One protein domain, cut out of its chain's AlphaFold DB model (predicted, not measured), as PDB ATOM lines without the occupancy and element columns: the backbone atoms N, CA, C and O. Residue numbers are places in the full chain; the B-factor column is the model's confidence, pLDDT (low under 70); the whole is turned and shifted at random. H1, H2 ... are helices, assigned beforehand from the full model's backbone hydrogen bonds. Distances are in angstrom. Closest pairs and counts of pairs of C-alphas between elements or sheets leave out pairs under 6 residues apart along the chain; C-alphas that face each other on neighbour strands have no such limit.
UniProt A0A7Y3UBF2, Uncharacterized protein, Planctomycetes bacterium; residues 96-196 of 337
ATOM      1  N   TRP A  96      19.159  88.181 156.341       46.41
ATOM      2  CA  TRP A  96      20.158  87.247 156.926       46.41
ATOM      3  C   TRP A  96      21.560  87.183 156.287       46.41
ATOM      4  O   TRP A  96      22.465  86.682 156.957       46.41
ATOM      5  N   THR A  97      21.818  87.696 155.081       54.06
ATOM      6  CA  THR A  97      23.170  87.622 154.473       54.06
ATOM      7  C   THR A  97      24.062  88.802 154.864       54.06
ATOM      8  O   THR A  97      25.194  88.592 155.299       54.06
ATOM      9  N   ASP A  98      23.534  90.027 154.861       59.28
ATOM     10  CA  ASP A  98      24.336  91.219 155.173       59.28
ATOM     11  C   ASP A  98      24.637  91.376 156.669       59.28
ATOM     12  O   ASP A  98      25.705  91.856 157.037       59.28
ATOM     13  N   ASN A  99      23.754  90.914 157.560       67.62
ATOM     14  CA  ASN A  99      23.954  91.076 159.006       67.62
ATOM     15  C   ASN A  99      25.121  90.234 159.548       67.62
ATOM     16  O   ASN A  99      25.800  90.656 160.481       67.62
ATOM     17  N   ARG A 100      25.401  89.053 158.973       78.69
ATOM     18  CA  ARG A 100      26.528  88.214 159.424       78.69
ATOM     19  C   ARG A 100      27.869  88.851 159.082       78.69
ATOM     20  O   ARG A 100      28.749  88.917 159.934       78.69
ATOM     21  N   CYS A 101      28.000  89.347 157.856       81.00
ATOM     22  CA  CYS A 101      29.182  90.073 157.415       81.00
ATOM     23  C   CYS A 101      29.283  91.422 158.142       81.00
ATOM     24  O   CYS A 101      30.339  91.734 158.683       81.00
ATOM     25  N   GLY A 102      28.164  92.146 158.241       77.25
ATOM     26  CA  GLY A 102      27.993  93.463 158.864       77.25
ATOM     27  C   GLY A 102      28.421  93.556 160.332       77.25
ATOM     28  O   GLY A 102      28.853  94.607 160.806       77.25
ATOM     29  N   ASN A 103      28.342  92.445 161.068       76.81
ATOM     30  CA  ASN A 103      28.759  92.393 162.470       76.81
ATOM     31  C   ASN A 103      30.274  92.561 162.655       76.81
ATOM     32  O   ASN A 103      30.719  93.018 163.709       76.81
ATOM     33  N   CYS A 104      31.071  92.182 161.653       78.38
ATOM     34  CA  CYS A 104      32.532  92.276 161.699       78.38
ATOM     35  C   CYS A 104      33.088  93.257 160.664       78.38
ATOM     36  O   CYS A 104      34.065  93.951 160.935       78.38
ATOM     37  N   HIS A 105      32.462  93.324 159.494       77.19
ATOM     38  CA  HIS A 105      32.762  94.274 158.434       77.19
ATOM     39  C   HIS A 105      31.759  95.403 158.535       77.19
ATOM     40  O   HIS A 105      30.564  95.165 158.460       77.19
ATOM     41  N   ARG A 106      32.226  96.636 158.697       68.88
ATOM     42  CA  ARG A 106      31.359  97.813 158.638       68.88
ATOM     43  C   ARG A 106      31.484  98.401 157.236       68.88
ATOM     44  O   ARG A 106      32.377  99.228 157.046       68.88
ATOM     45  N   PRO A 107      30.696  97.939 156.243       66.19
ATOM     46  CA  PRO A 107      30.699  98.591 154.944       66.19
ATOM     47  C   PRO A 107      30.303 100.047 155.169       66.19
ATOM     48  O   PRO A 107      29.317 100.333 155.849       66.19
ATOM     49  N   ASN A 108      31.106 100.974 154.661       58.59
ATOM     50  CA  ASN A 108      30.712 102.371 154.641       58.59
ATOM     51  C   ASN A 108      29.834 102.606 153.406       58.59
ATOM     52  O   ASN A 108      30.019 101.968 152.368       58.59
ATOM     53  N   ALA A 109      28.904 103.555 153.496       53.62
ATOM     54  CA  ALA A 109      28.060 103.959 152.364       53.62
ATOM     55  C   ALA A 109      28.866 104.546 151.181       53.62
ATOM     56  O   ALA A 109      28.331 104.818 150.113       53.62
ATOM     57  N   LEU A 110      30.169 104.735 151.398       52.22
ATOM     58  CA  LEU A 110      31.172 105.247 150.476       52.22
ATOM     59  C   LEU A 110      31.803 104.175 149.591       52.22
ATOM     60  O   LEU A 110      32.500 104.488 148.627       52.22
ATOM     61  N   SER A 111      31.638 102.914 149.975       59.03
ATOM     62  CA  SER A 111      32.236 101.822 149.240       59.03
ATOM     63  C   SER A 111      31.508 101.655 147.910       59.03
ATOM     64  O   SER A 111      30.280 101.686 147.849       59.03
ATOM     65  N   SER A 112      32.244 101.366 146.837       55.66
ATOM     66  CA  SER A 112      31.674 100.880 145.571       55.66
ATOM     67  C   SER A 112      31.005  99.498 145.726       55.66
ATOM     68  O   SER A 112      30.831  98.792 144.741       55.66
ATOM     69  N   HIS A 113      30.662  99.088 146.954       66.38
ATOM     70  CA  HIS A 113      29.931  97.884 147.305       66.38
ATOM     71  C   HIS A 113      28.446  98.240 147.455       66.38
ATOM     72  O   HIS A 113      28.030  98.718 148.510       66.38
ATOM     73  N   PRO A 114      27.620  98.000 146.425       66.25
ATOM     74  CA  PRO A 114      26.191  98.296 146.449       66.25
ATOM     75  C   PRO A 114      25.409  97.273 147.293       66.25
ATOM     76  O   PRO A 114      24.425  96.704 146.836       66.25
ATOM     77  N   VAL A 115      25.830  97.000 148.527       76.38
ATOM     78  CA  VAL A 115      25.119  96.074 149.418       76.38
ATOM     79  C   VAL A 115      23.767  96.682 149.802       76.38
ATOM     80  O   VAL A 115      23.669  97.860 150.140       76.38
ATOM     81  N   GLY A 116      22.705  95.891 149.697       75.62
ATOM     82  CA  GLY A 116      21.327  96.326 149.903       75.62
ATOM     83  C   GLY A 116      20.713  97.094 148.726       75.62
ATOM     84  O   GLY A 116      19.537  97.456 148.797       75.62
ATOM     85  N   VAL A 117      21.436  97.325 147.625       76.50
ATOM     86  CA  VAL A 117      20.917  98.054 146.452       76.50
ATOM     87  C   VAL A 117      20.232  97.087 145.488       76.50
ATOM     88  O   VAL A 117      20.759  96.018 145.186       76.50
ATOM     89  N   ARG A 118      19.052  97.457 144.971       81.06
ATOM     90  CA  ARG A 118      18.379  96.691 143.911       81.06
ATOM     91  C   ARG A 118      19.151  96.797 142.600       81.06
ATOM     92  O   ARG A 118      19.409  97.901 142.125       81.06
ATOM     93  N   ALA A 119      19.461  95.657 141.992       82.56
ATOM     94  CA  ALA A 119      20.091  95.649 140.682       82.56
ATOM     95  C   ALA A 119      19.088  96.129 139.619       82.56
ATOM     96  O   ALA A 119      18.057  95.502 139.390       82.56
ATOM     97  N   GLY A 120      19.382  97.255 138.963       78.94
ATOM     98  CA  GLY A 120      18.565  97.776 137.857       78.94
ATOM     99  C   GLY A 120      18.887  97.144 136.496       78.94
ATOM    100  O   GLY A 120      18.237  97.451 135.496       78.94
ATOM    101  N   MET A 121      19.914  96.305 136.437       81.25
ATOM    102  CA  MET A 121      20.477  95.696 135.230       81.25
ATOM    103  C   MET A 121      20.405  94.172 135.301       81.25
ATOM    104  O   MET A 121      20.156  93.616 136.372       81.25
ATOM    105  N   LYS A 122      20.646  93.496 134.171       85.50
ATOM    106  CA  LYS A 122      20.820  92.043 134.175       85.50
ATOM    107  C   LYS A 122      22.115  91.719 134.920       85.50
ATOM    108  O   LYS A 122      23.186  92.136 134.493       85.50
ATOM    109  N   VAL A 123      21.992  91.009 136.034       89.44
ATOM    110  CA  VAL A 123      23.131  90.502 136.805       89.44
ATOM    111  C   VAL A 123      23.477  89.108 136.271       89.44
ATOM    112  O   VAL A 123      22.547  88.339 136.023       89.44
ATOM    113  N   PRO A 124      24.764  88.785 136.041       91.31
ATOM    114  CA  PRO A 124      25.194  87.444 135.655       91.31
ATOM    115  C   PRO A 124      24.675  86.365 136.611       91.31
ATOM    116  O   PRO A 124      24.646  86.573 137.824       91.31
ATOM    117  N   ASP A 125      24.309  85.201 136.070       93.00
ATOM    118  CA  ASP A 125      23.683  84.117 136.842       93.00
ATOM    119  C   ASP A 125      24.599  83.556 137.947       93.00
ATOM    120  O   ASP A 125      24.123  82.978 138.924       93.00
ATOM    121  N   ASP A 126      25.917  83.744 137.823       91.94
ATOM    122  CA  ASP A 126      26.898  83.326 138.824       91.94
ATOM    123  C   ASP A 126      27.070  84.330 139.978       91.94
ATOM    124  O   ASP A 126      27.762  84.016 140.947       91.94
ATOM    125  N   LEU A 127      26.431  85.503 139.925       92.25
ATOM    126  CA  LEU A 127      26.443  86.512 140.986       92.25
ATOM    127  C   LEU A 127      25.082  86.529 141.710       92.25
ATOM    128  O   LEU A 127      24.146  87.198 141.265       92.25
ATOM    129  N   PRO A 128      24.933  85.816 142.843       91.88
ATOM    130  CA  PRO A 128      23.634  85.650 143.482       91.88
ATOM    131  C   PRO A 128      23.117  86.971 144.058       91.88
ATOM    132  O   PRO A 128      23.848  87.706 144.722       91.88
ATOM    133  N   LEU A 129      21.830  87.245 143.857       91.25
ATOM    134  CA  LEU A 129      21.111  88.350 144.494       91.25
ATOM    135  C   LEU A 129      20.221  87.820 145.622       91.25
ATOM    136  O   LEU A 129      19.684  86.718 145.528       91.25
ATOM    137  N   ASP A 130      19.995  88.632 146.652       88.00
ATOM    138  CA  ASP A 130      18.984  88.368 147.679       88.00
ATOM    139  C   ASP A 130      17.766  89.254 147.407       88.00
ATOM    140  O   ASP A 130      17.845  90.479 147.496       88.00
ATOM    141  N   ASN A 131      16.636  88.657 147.014       87.31
ATOM    142  CA  ASN A 131      15.405  89.388 146.684       87.31
ATOM    143  C   ASN A 131      15.618  90.533 145.662       87.31
ATOM    144  O   ASN A 131      15.061  91.630 145.786       87.31
ATOM    145  N   GLY A 132      16.468  90.289 144.657       87.44
ATOM    146  CA  GLY A 132      16.835  91.265 143.623       87.44
ATOM    147  C   GLY A 132      17.792  92.370 144.091       87.44
ATOM    148  O   GLY A 132      18.036  93.322 143.346       87.44
ATOM    149  N   ARG A 133      18.326  92.274 145.315       85.00
ATOM    150  CA  ARG A 133      19.324  93.191 145.873       85.00
ATOM    151  C   ARG A 133      20.711  92.553 145.879       85.00
ATOM    152  O   ARG A 133      20.857  91.349 146.088       85.00
ATOM    153  N   ILE A 134      21.724  93.377 145.641       86.44
ATOM    154  CA  ILE A 134      23.129  92.996 145.767       86.44
ATOM    155  C   ILE A 134      23.457  92.876 147.260       86.44
ATOM    156  O   ILE A 134      23.022  93.696 148.063       86.44
ATOM    157  N   THR A 135      24.207  91.845 147.637       87.12
ATOM    158  CA  THR A 135      24.617  91.550 149.020       87.12
ATOM    159  C   THR A 135      26.122  91.338 149.098       87.12
ATOM    160  O   THR A 135      26.805  91.281 148.072       87.12
ATOM    161  N   CYS A 136      26.660  91.141 150.303       86.25
ATOM    162  CA  CYS A 136      28.060  90.735 150.454       86.25
ATOM    163  C   CYS A 136      28.386  89.461 149.646       86.25
ATOM    164  O   CYS A 136      29.460  89.365 149.057       86.25
ATOM    165  N   LEU A 137      27.452  88.503 149.575       89.19
ATOM    166  CA  LEU A 137      27.648  87.204 148.914       89.19
ATOM    167  C   LEU A 137      27.507  87.249 147.388       89.19
ATOM    168  O   LEU A 137      27.906  86.302 146.705       89.19
ATOM    169  N   THR A 138      26.972  88.346 146.849       89.69
ATOM    170  CA  THR A 138      26.954  88.585 145.404       89.69
ATOM    171  C   THR A 138      28.382  88.633 144.874       89.69
ATOM    172  O   THR A 138      28.703  87.960 143.900       89.69
ATOM    173  N   CYS A 139      29.260  89.358 145.574       88.25
ATOM    174  CA  CYS A 139      30.650  89.555 145.170       88.25
ATOM    175  C   CYS A 139      31.640  88.652 145.910       88.25
ATOM    176  O   CYS A 139      32.718  88.402 145.379       88.25
ATOM    177  N   HIS A 140      31.309  88.177 147.117       87.94
ATOM    178  CA  HIS A 140      32.204  87.371 147.944       87.94
ATOM    179  C   HIS A 140      31.747  85.924 148.120       87.94
ATOM    180  O   HIS A 140      30.561  85.634 148.264       87.94
ATOM    181  N   ASN A 141      32.715  85.014 148.213       85.69
ATOM    182  CA  ASN A 141      32.470  83.619 148.574       85.69
ATOM    183  C   ASN A 141      32.464  83.465 150.104       85.69
ATOM    184  O   ASN A 141      33.496  83.185 150.700       85.69
ATOM    185  N   GLY A 142      31.321  83.696 150.755       73.25
ATOM    186  CA  GLY A 142      31.216  83.714 152.225       73.25
ATOM    187  C   GLY A 142      30.937  82.368 152.903       73.25
ATOM    188  O   GLY A 142      30.761  82.345 154.121       73.25
ATOM    189  N   ASP A 143      30.883  81.273 152.148       71.44
ATOM    190  CA  ASP A 143      30.435  79.971 152.664       71.44
ATOM    191  C   ASP A 143      31.534  79.193 153.407       71.44
ATOM    192  O   ASP A 143      31.240  78.231 154.114       71.44
ATOM    193  N   ASP A 144      32.791  79.632 153.304       77.75
ATOM    194  CA  ASP A 144      33.943  78.968 153.911       77.75
ATOM    195  C   ASP A 144      34.702  79.914 154.860       77.75
ATOM    196  O   ASP A 144      35.407  80.842 154.451       77.75
ATOM    197  N   SER A 145      34.558  79.663 156.165       78.12
ATOM    198  CA  SER A 145      35.255  80.410 157.216       78.12
ATOM    199  C   SER A 145      36.775  80.224 157.191       78.12
ATOM    200  O   SER A 145      37.502  81.122 157.620       78.12
ATOM    201  N   GLU A 146      37.263  79.082 156.705       85.25
ATOM    202  CA  GLU A 146      38.693  78.818 156.552       85.25
ATOM    203  C   GLU A 146      39.251  79.623 155.376       85.25
ATOM    204  O   GLU A 146      40.216  80.372 155.552       85.25
ATOM    205  N   ALA A 147      38.579  79.585 154.220       82.69
ATOM    206  CA  ALA A 147      38.921  80.434 153.079       82.69
ATOM    207  C   ALA A 147      38.881  81.926 153.445       82.69
ATOM    208  O   ALA A 147      39.775  82.680 153.054       82.69
ATOM    209  N   HIS A 148      37.901  82.359 154.248       85.31
ATOM    210  CA  HIS A 148      37.836  83.733 154.760       85.31
ATOM    211  C   HIS A 148      39.031  84.082 155.653       85.31
ATOM    212  O   HIS A 148      39.658  85.132 155.471       85.31
ATOM    213  N   GLY A 149      39.400  83.188 156.573       83.75
ATOM    214  CA  GLY A 149      40.568  83.351 157.438       83.75
ATOM    215  C   GLY A 149      41.883  83.445 156.660       83.75
ATOM    216  O   GLY A 149      42.703  84.320 156.946       83.75
ATOM    217  N   LEU A 150      42.068  82.590 155.652       84.50
ATOM    218  CA  LEU A 150      43.249  82.580 154.783       84.50
ATOM    219  C   LEU A 150      43.312  83.818 153.884       84.50
ATOM    220  O   LEU A 150      44.366  84.442 153.765       84.50
ATOM    221  N   ALA A 151      42.189  84.216 153.282       83.25
ATOM    222  CA  ALA A 151      42.109  85.423 152.465       83.25
ATOM    223  C   ALA A 151      42.502  86.665 153.279       83.25
ATOM    224  O   ALA A 151      43.339  87.453 152.837       83.25
ATOM    225  N   ARG A 152      42.001  86.774 154.517       81.19
ATOM    226  CA  ARG A 152      42.384  87.836 155.456       81.19
ATOM    227  C   ARG A 152      43.884  87.842 155.753       81.19
ATOM    228  O   ARG A 152      44.490  88.907 155.736       81.19
ATOM    229  N   GLN A 153      44.478  86.685 156.050       83.38
ATOM    230  CA  GLN A 153      45.914  86.584 156.357       83.38
ATOM    231  C   GLN A 153      46.790  86.986 155.167       83.38
ATOM    232  O   GLN A 153      47.819  87.630 155.347       83.38
ATOM    233  N   ASN A 154      46.346  86.652 153.958       83.25
ATOM    234  CA  ASN A 154      47.076  86.916 152.723       83.25
ATOM    235  C   ASN A 154      46.749  88.283 152.097       83.25
ATOM    236  O   ASN A 154      47.236  88.580 151.009       83.25
ATOM    237  N   GLY A 155      45.893  89.093 152.733       81.88
ATOM    238  CA  GLY A 155      45.439  90.375 152.186       81.88
ATOM    239  C   GLY A 155      44.676  90.247 150.863       81.88
ATOM    240  O   GLY A 155      44.628  91.200 150.088       81.88
ATOM    241  N   ARG A 156      44.100  89.074 150.573       80.12
ATOM    242  CA  ARG A 156      43.335  88.834 149.345       80.12
ATOM    243  C   ARG A 156      41.859  89.160 149.579       80.12
ATOM    244  O   ARG A 156      41.296  88.717 150.581       80.12
ATOM    245  N   PRO A 157      41.197  89.878 148.658       75.81
ATOM    246  CA  PRO A 157      39.752  90.018 148.714       75.81
ATOM    247  C   PRO A 157      39.132  88.655 148.371       75.81
ATOM    248  O   PRO A 157      39.526  88.013 147.398       75.81
ATOM    249  N   LEU A 158      38.187  88.184 149.186       87.00
ATOM    250  CA  LEU A 158      37.514  86.889 149.010       87.00
ATOM    251  C   LEU A 158      36.466  86.976 147.894       87.00
ATOM    252  O   LEU A 158      35.279  86.785 148.143       87.00
ATOM    253  N   LEU A 159      36.872  87.411 146.704       87.44
ATOM    254  CA  LEU A 159      35.968  87.623 145.581       87.44
ATOM    255  C   LEU A 159      35.472  86.289 145.026       87.44
ATOM    256  O   LEU A 159      36.127  85.252 145.138       87.44
ATOM    257  N   ARG A 160      34.283  86.330 144.432       89.00
ATOM    258  CA  ARG A 160      33.707  85.210 143.709       89.00
ATOM    259  C   ARG A 160      34.452  85.020 142.393       89.00
ATOM    260  O   ARG A 160      34.467  85.901 141.537       89.00
ATOM    261  N   GLY A 161      35.035  83.835 142.240       86.38
ATOM    262  CA  GLY A 161      35.900  83.505 141.112       86.38
ATOM    263  C   GLY A 161      37.317  84.058 141.278       86.38
ATOM    264  O   GLY A 161      37.605  84.835 142.185       86.38
ATOM    265  N   ASP A 162      38.216  83.638 140.393       87.50
ATOM    266  CA  ASP A 162      39.600  84.121 140.373       87.50
ATOM    267  C   ASP A 162      39.702  85.382 139.503       87.50
ATOM    268  O   ASP A 162      40.184  85.356 138.373       87.50
ATOM    269  N   VAL A 163      39.131  86.484 139.999       84.56
ATOM    270  CA  VAL A 163      39.087  87.778 139.304       84.56
ATOM    271  C   VAL A 163      39.597  88.911 140.180       84.56
ATOM    272  O   VAL A 163      39.495  88.887 141.407       84.56
ATOM    273  N   THR A 164      40.121  89.949 139.535       82.44
ATOM    274  CA  THR A 164      40.390  91.231 140.195       82.44
ATOM    275  C   THR A 164      39.078  91.965 140.512       82.44
ATOM    276  O   THR A 164      38.067  91.726 139.844       82.44
ATOM    277  N   PRO A 165      39.073  92.912 141.471       78.31
ATOM    278  CA  PRO A 165      37.895  93.736 141.750       78.31
ATOM    279  C   PRO A 165      37.322  94.409 140.494       78.31
ATOM    280  O   PRO A 165      36.125  94.323 140.245       78.31
ATOM    281  N   ALA A 166      38.179  94.998 139.652       73.75
ATOM    282  CA  ALA A 166      37.754  95.658 138.417       73.75
ATOM    283  C   ALA A 166      37.080  94.686 137.435       73.75
ATOM    284  O   ALA A 166      36.025  94.993 136.882       73.75
ATOM    285  N   GLN A 167      37.652  93.491 137.259       80.44
ATOM    286  CA  GLN A 167      37.068  92.455 136.405       80.44
ATOM    287  C   GLN A 167      35.718  91.962 136.931       80.44
ATOM    288  O   GLN A 167      34.845  91.668 136.126       80.44
ATOM    289  N   LEU A 168      35.530  91.878 138.254       84.81
ATOM    290  CA  LEU A 168      34.245  91.502 138.843       84.81
ATOM    291  C   LEU A 168      33.171  92.559 138.558       84.81
ATOM    292  O   LEU A 168      32.080  92.213 138.108       84.81
ATOM    293  N   CYS A 169      33.490  93.840 138.763       78.81
ATOM    294  CA  CYS A 169      32.576  94.951 138.483       78.81
ATOM    295  C   CYS A 169      32.166  94.992 137.002       78.81
ATOM    296  O   CYS A 169      30.994  95.187 136.673       78.81
ATOM    297  N   ALA A 170      33.125  94.746 136.104       78.38
ATOM    298  CA  ALA A 170      32.905  94.783 134.665       78.38
ATOM    299  C   ALA A 170      31.895  93.742 134.160       78.38
ATOM    300  O   ALA A 170      31.300  93.950 133.110       78.38
ATOM    301  N   ARG A 171      31.635  92.669 134.918       83.12
ATOM    302  CA  ARG A 171      30.650  91.644 134.532       83.12
ATOM    303  C   ARG A 171      29.216  92.161 134.486       83.12
ATOM    304  O   ARG A 171      28.392  91.618 133.763       83.12
ATOM    305  N   CYS A 172      28.913  93.190 135.272       77.19
ATOM    306  CA  CYS A 172      27.646  93.903 135.174       77.19
ATOM    307  C   CYS A 172      27.810  95.130 134.269       77.19
ATOM    308  O   CYS A 172      26.962  95.402 133.426       77.19
ATOM    309  N   HIS A 173      28.916  95.859 134.396       74.56
ATOM    310  CA  HIS A 173      29.133  97.145 133.726       74.56
ATOM    311  C   HIS A 173      29.752  97.038 132.317       74.56
ATOM    312  O   HIS A 173      30.436  97.954 131.879       74.56
ATOM    313  N   GLU A 174      29.513  95.942 131.590       63.72
ATOM    314  CA  GLU A 174      30.233  95.558 130.359       63.72
ATOM    315  C   GLU A 174      30.152  96.602 129.218       63.72
ATOM    316  O   GLU A 174      31.043  96.686 128.374       63.72
ATOM    317  N   SER A 175      29.150  97.488 129.233       55.56
ATOM    318  CA  SER A 175      29.077  98.678 128.376       55.56
ATOM    319  C   SER A 175      29.760  99.892 129.028       55.56
ATOM    320  O   SER A 175      29.098 100.826 129.476       55.56
ATOM    321  N   TYR A 176      31.095  99.878 129.058       55.47
ATOM    322  CA  TYR A 176      31.988 100.961 129.514       55.47
ATOM    323  C   TYR A 176      32.035 102.172 128.546       55.47
ATOM    324  O   TYR A 176      33.108 102.630 128.158       55.47
ATOM    325  N   GLY A 177      30.885 102.690 128.109       49.56
ATOM    326  CA  GLY A 177      30.813 103.763 127.107       49.56
ATOM    327  C   GLY A 177      30.049 104.997 127.586       49.56
ATOM    328  O   GLY A 177      28.823 104.991 127.611       49.56
ATOM    329  N   ASP A 178      30.780 106.067 127.907       53.81
ATOM    330  CA  ASP A 178      30.352 107.482 127.906       53.81
ATOM    331  C   ASP A 178      29.293 107.996 128.898       53.81
ATOM    332  O   ASP A 178      29.010 109.200 128.912       53.81
ATOM    333  N   SER A 179      28.708 107.179 129.777       64.50
ATOM    334  CA  SER A 179      27.698 107.715 130.699       64.50
ATOM    335  C   SER A 179      28.329 108.395 131.929       64.50
ATOM    336  O   SER A 179      29.225 107.858 132.584       64.50
ATOM    337  N   ARG A 180      27.817 109.579 132.319       59.91
ATOM    338  CA  ARG A 180      28.219 110.273 133.568       59.91
ATOM    339  C   ARG A 180      28.126 109.362 134.801       59.91
ATOM    340  O   ARG A 180      28.860 109.577 135.759       59.91
ATOM    341  N   ARG A 181      27.241 108.358 134.791       60.94
ATOM    342  CA  ARG A 181      27.077 107.379 135.882       60.94
ATOM    343  C   ARG A 181      28.305 106.488 136.021       60.94
ATOM    344  O   ARG A 181      28.817 106.323 137.125       60.94
ATOM    345  N   ASP A 182      28.815 105.996 134.899       61.84
ATOM    346  CA  ASP A 182      29.996 105.136 134.876       61.84
ATOM    347  C   ASP A 182      31.246 105.921 135.277       61.84
ATOM    348  O   ASP A 182      32.099 105.398 135.989       61.84
ATOM    349  N   ALA A 183      31.324 107.207 134.921       63.19
ATOM    350  CA  ALA A 183      32.396 108.084 135.384       63.19
ATOM    351  C   ALA A 183      32.412 108.233 136.917       63.19
ATOM    352  O   ALA A 183      33.483 108.169 137.502       63.19
ATOM    353  N   HIS A 184      31.259 108.357 137.589       67.31
ATOM    354  CA  HIS A 184      31.219 108.469 139.057       67.31
ATOM    355  C   HIS A 184      31.532 107.141 139.754       67.31
ATOM    356  O   HIS A 184      32.298 107.115 140.718       67.31
ATOM    357  N   ALA A 185      30.989 106.029 139.250       61.56
ATOM    358  CA  ALA A 185      31.300 104.701 139.773       61.56
ATOM    359  C   ALA A 185      32.804 104.381 139.649       61.56
ATOM    360  O   ALA A 185      33.399 103.824 140.574       61.56
ATOM    361  N   ASN A 186      33.430 104.798 138.543       58.19
ATOM    362  CA  ASN A 186      34.857 104.607 138.287       58.19
ATOM    363  C   ASN A 186      35.765 105.684 138.890       58.19
ATOM    364  O   ASN A 186      36.934 105.390 139.077       58.19
ATOM    365  N   ALA A 187      35.304 106.907 139.161       58.09
ATOM    366  CA  ALA A 187      36.132 107.957 139.766       58.09
ATOM    367  C   ALA A 187      36.316 107.727 141.264       58.09
ATOM    368  O   ALA A 187      37.371 108.026 141.815       58.09
ATOM    369  N   LEU A 188      35.305 107.153 141.919       61.09
ATOM    370  CA  LEU A 188      35.407 106.900 143.344       61.09
ATOM    371  C   LEU A 188      36.408 105.787 143.652       61.09
ATOM    372  O   LEU A 188      37.009 105.873 144.713       61.09
ATOM    373  N   GLN A 189      36.590 104.777 142.777       53.38
ATOM    374  CA  GLN A 189      37.475 103.583 142.911       53.38
ATOM    375  C   GLN A 189      37.623 103.003 144.326       53.38
ATOM    376  O   GLN A 189      38.526 102.217 144.607       53.38
ATOM    377  N   THR A 190      36.712 103.331 145.232       54.19
ATOM    378  CA  THR A 190      36.775 102.954 146.634       54.19
ATOM    379  C   THR A 190      35.958 101.682 146.761       54.19
ATOM    380  O   THR A 190      35.027 101.574 147.549       54.19
ATOM    381  N   ALA A 191      36.277 100.694 145.923       44.06
ATOM    382  CA  ALA A 191      35.763  99.349 146.106       44.06
ATOM    383  C   ALA A 191      36.346  98.799 147.405       44.06
ATOM    384  O   ALA A 191      35.618  98.341 148.272       44.06
ATOM    385  N   HIS A 192      37.642  98.967 147.626       49.91
ATOM    386  CA  HIS A 192      38.274  98.557 148.865       49.91
ATOM    387  C   HIS A 192      38.754  99.800 149.597       49.91
ATOM    388  O   HIS A 192      39.573 100.555 149.078       49.91
ATOM    389  N   LEU A 193      38.253  99.995 150.821       42.94
ATOM    390  CA  LEU A 193      39.033 100.697 151.830       42.94
ATOM    391  C   LEU A 193      40.424 100.073 151.756       42.94
ATOM    392  O   LEU A 193      40.543  98.861 151.959       42.94
ATOM    393  N   GLY A 194      41.443 100.861 151.408       40.31
ATOM    394  CA  GLY A 194      42.812 100.437 151.649       40.31
ATOM    395  C   GLY A 194      42.830  99.889 153.067       40.31
ATOM    396  O   GLY A 194      42.426 100.585 154.006       40.31
ATOM    397  N   TRP A 195      43.167  98.606 153.215       38.25
ATOM    398  CA  TRP A 195      43.412  97.972 154.507       38.25
ATOM    399  C   TRP A 195      44.718  98.562 155.058       38.25
ATOM    400  O   TRP A 195      45.677  97.871 155.382       38.25
ATOM    401  N   ASP A 196      44.800  99.881 155.140       38.72
ATOM    402  CA  ASP A 196      45.976 100.596 155.570       38.72
ATOM    403  C   ASP A 196      45.934 100.567 157.102       38.72
ATOM    404  O   ASP A 196      45.654 101.543 157.792       38.72
TER     405      ASP A 196
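AT A GLANCE: This is residues 96 to 196 of the 337 residues of an uncharacterized protein of Planctomycetes bacterium (UniProt A0A7Y3UBF2). Little regular structure is present: five short helices are scattered over a body of loops, with H2 nearest the middle, H1 and H4 on either side of it, and H3 and H5 far out at opposite ends. The 101 printed residues hold no named strand; H1 to H5 follow in order, all helix by class, with only 33 residues in named elements. The whole is compact, radius of gyration of the C-alphas 13.7 A, spanning 41 by 32 by 25 A.

HOW THE PARTS SIT: H3, residues 145 to 153, and H5, residues 180 to 188, are apart. H2, residues 136 to 139, is close to but not clearly touching H1, residues 98 to 102; their closest C-alphas, Asp 98 and Cys 136, are 6.0 A apart. H2 is likewise close to but not clearly touching H4, residues 165 to 170, with closest C-alphas Cys 139 and Leu 168 at 7.5 A. In H1, H3, H4 and H5 every O i to N i+4 pair is within hydrogen-bond range; H2 is too short for one.

IN THESE COORDINATES: H3 measures 12.3 A and H5 12.6 A from first to last C-alpha. H1 begins at C-alpha 98 (24.336, 91.219, 155.173); H5 ends at C-alpha 188 (35.407, 106.900, 143.344).

THE WHOLE: The farthest C-alphas, Glu 146 and Asp 178, are 41.4 A apart. The printed part has no cut. The links H1 to H2 and H3 to H4 are long. pLDDT is under 70 at residues 96 to 99, 106 to 114 and 174 to 196.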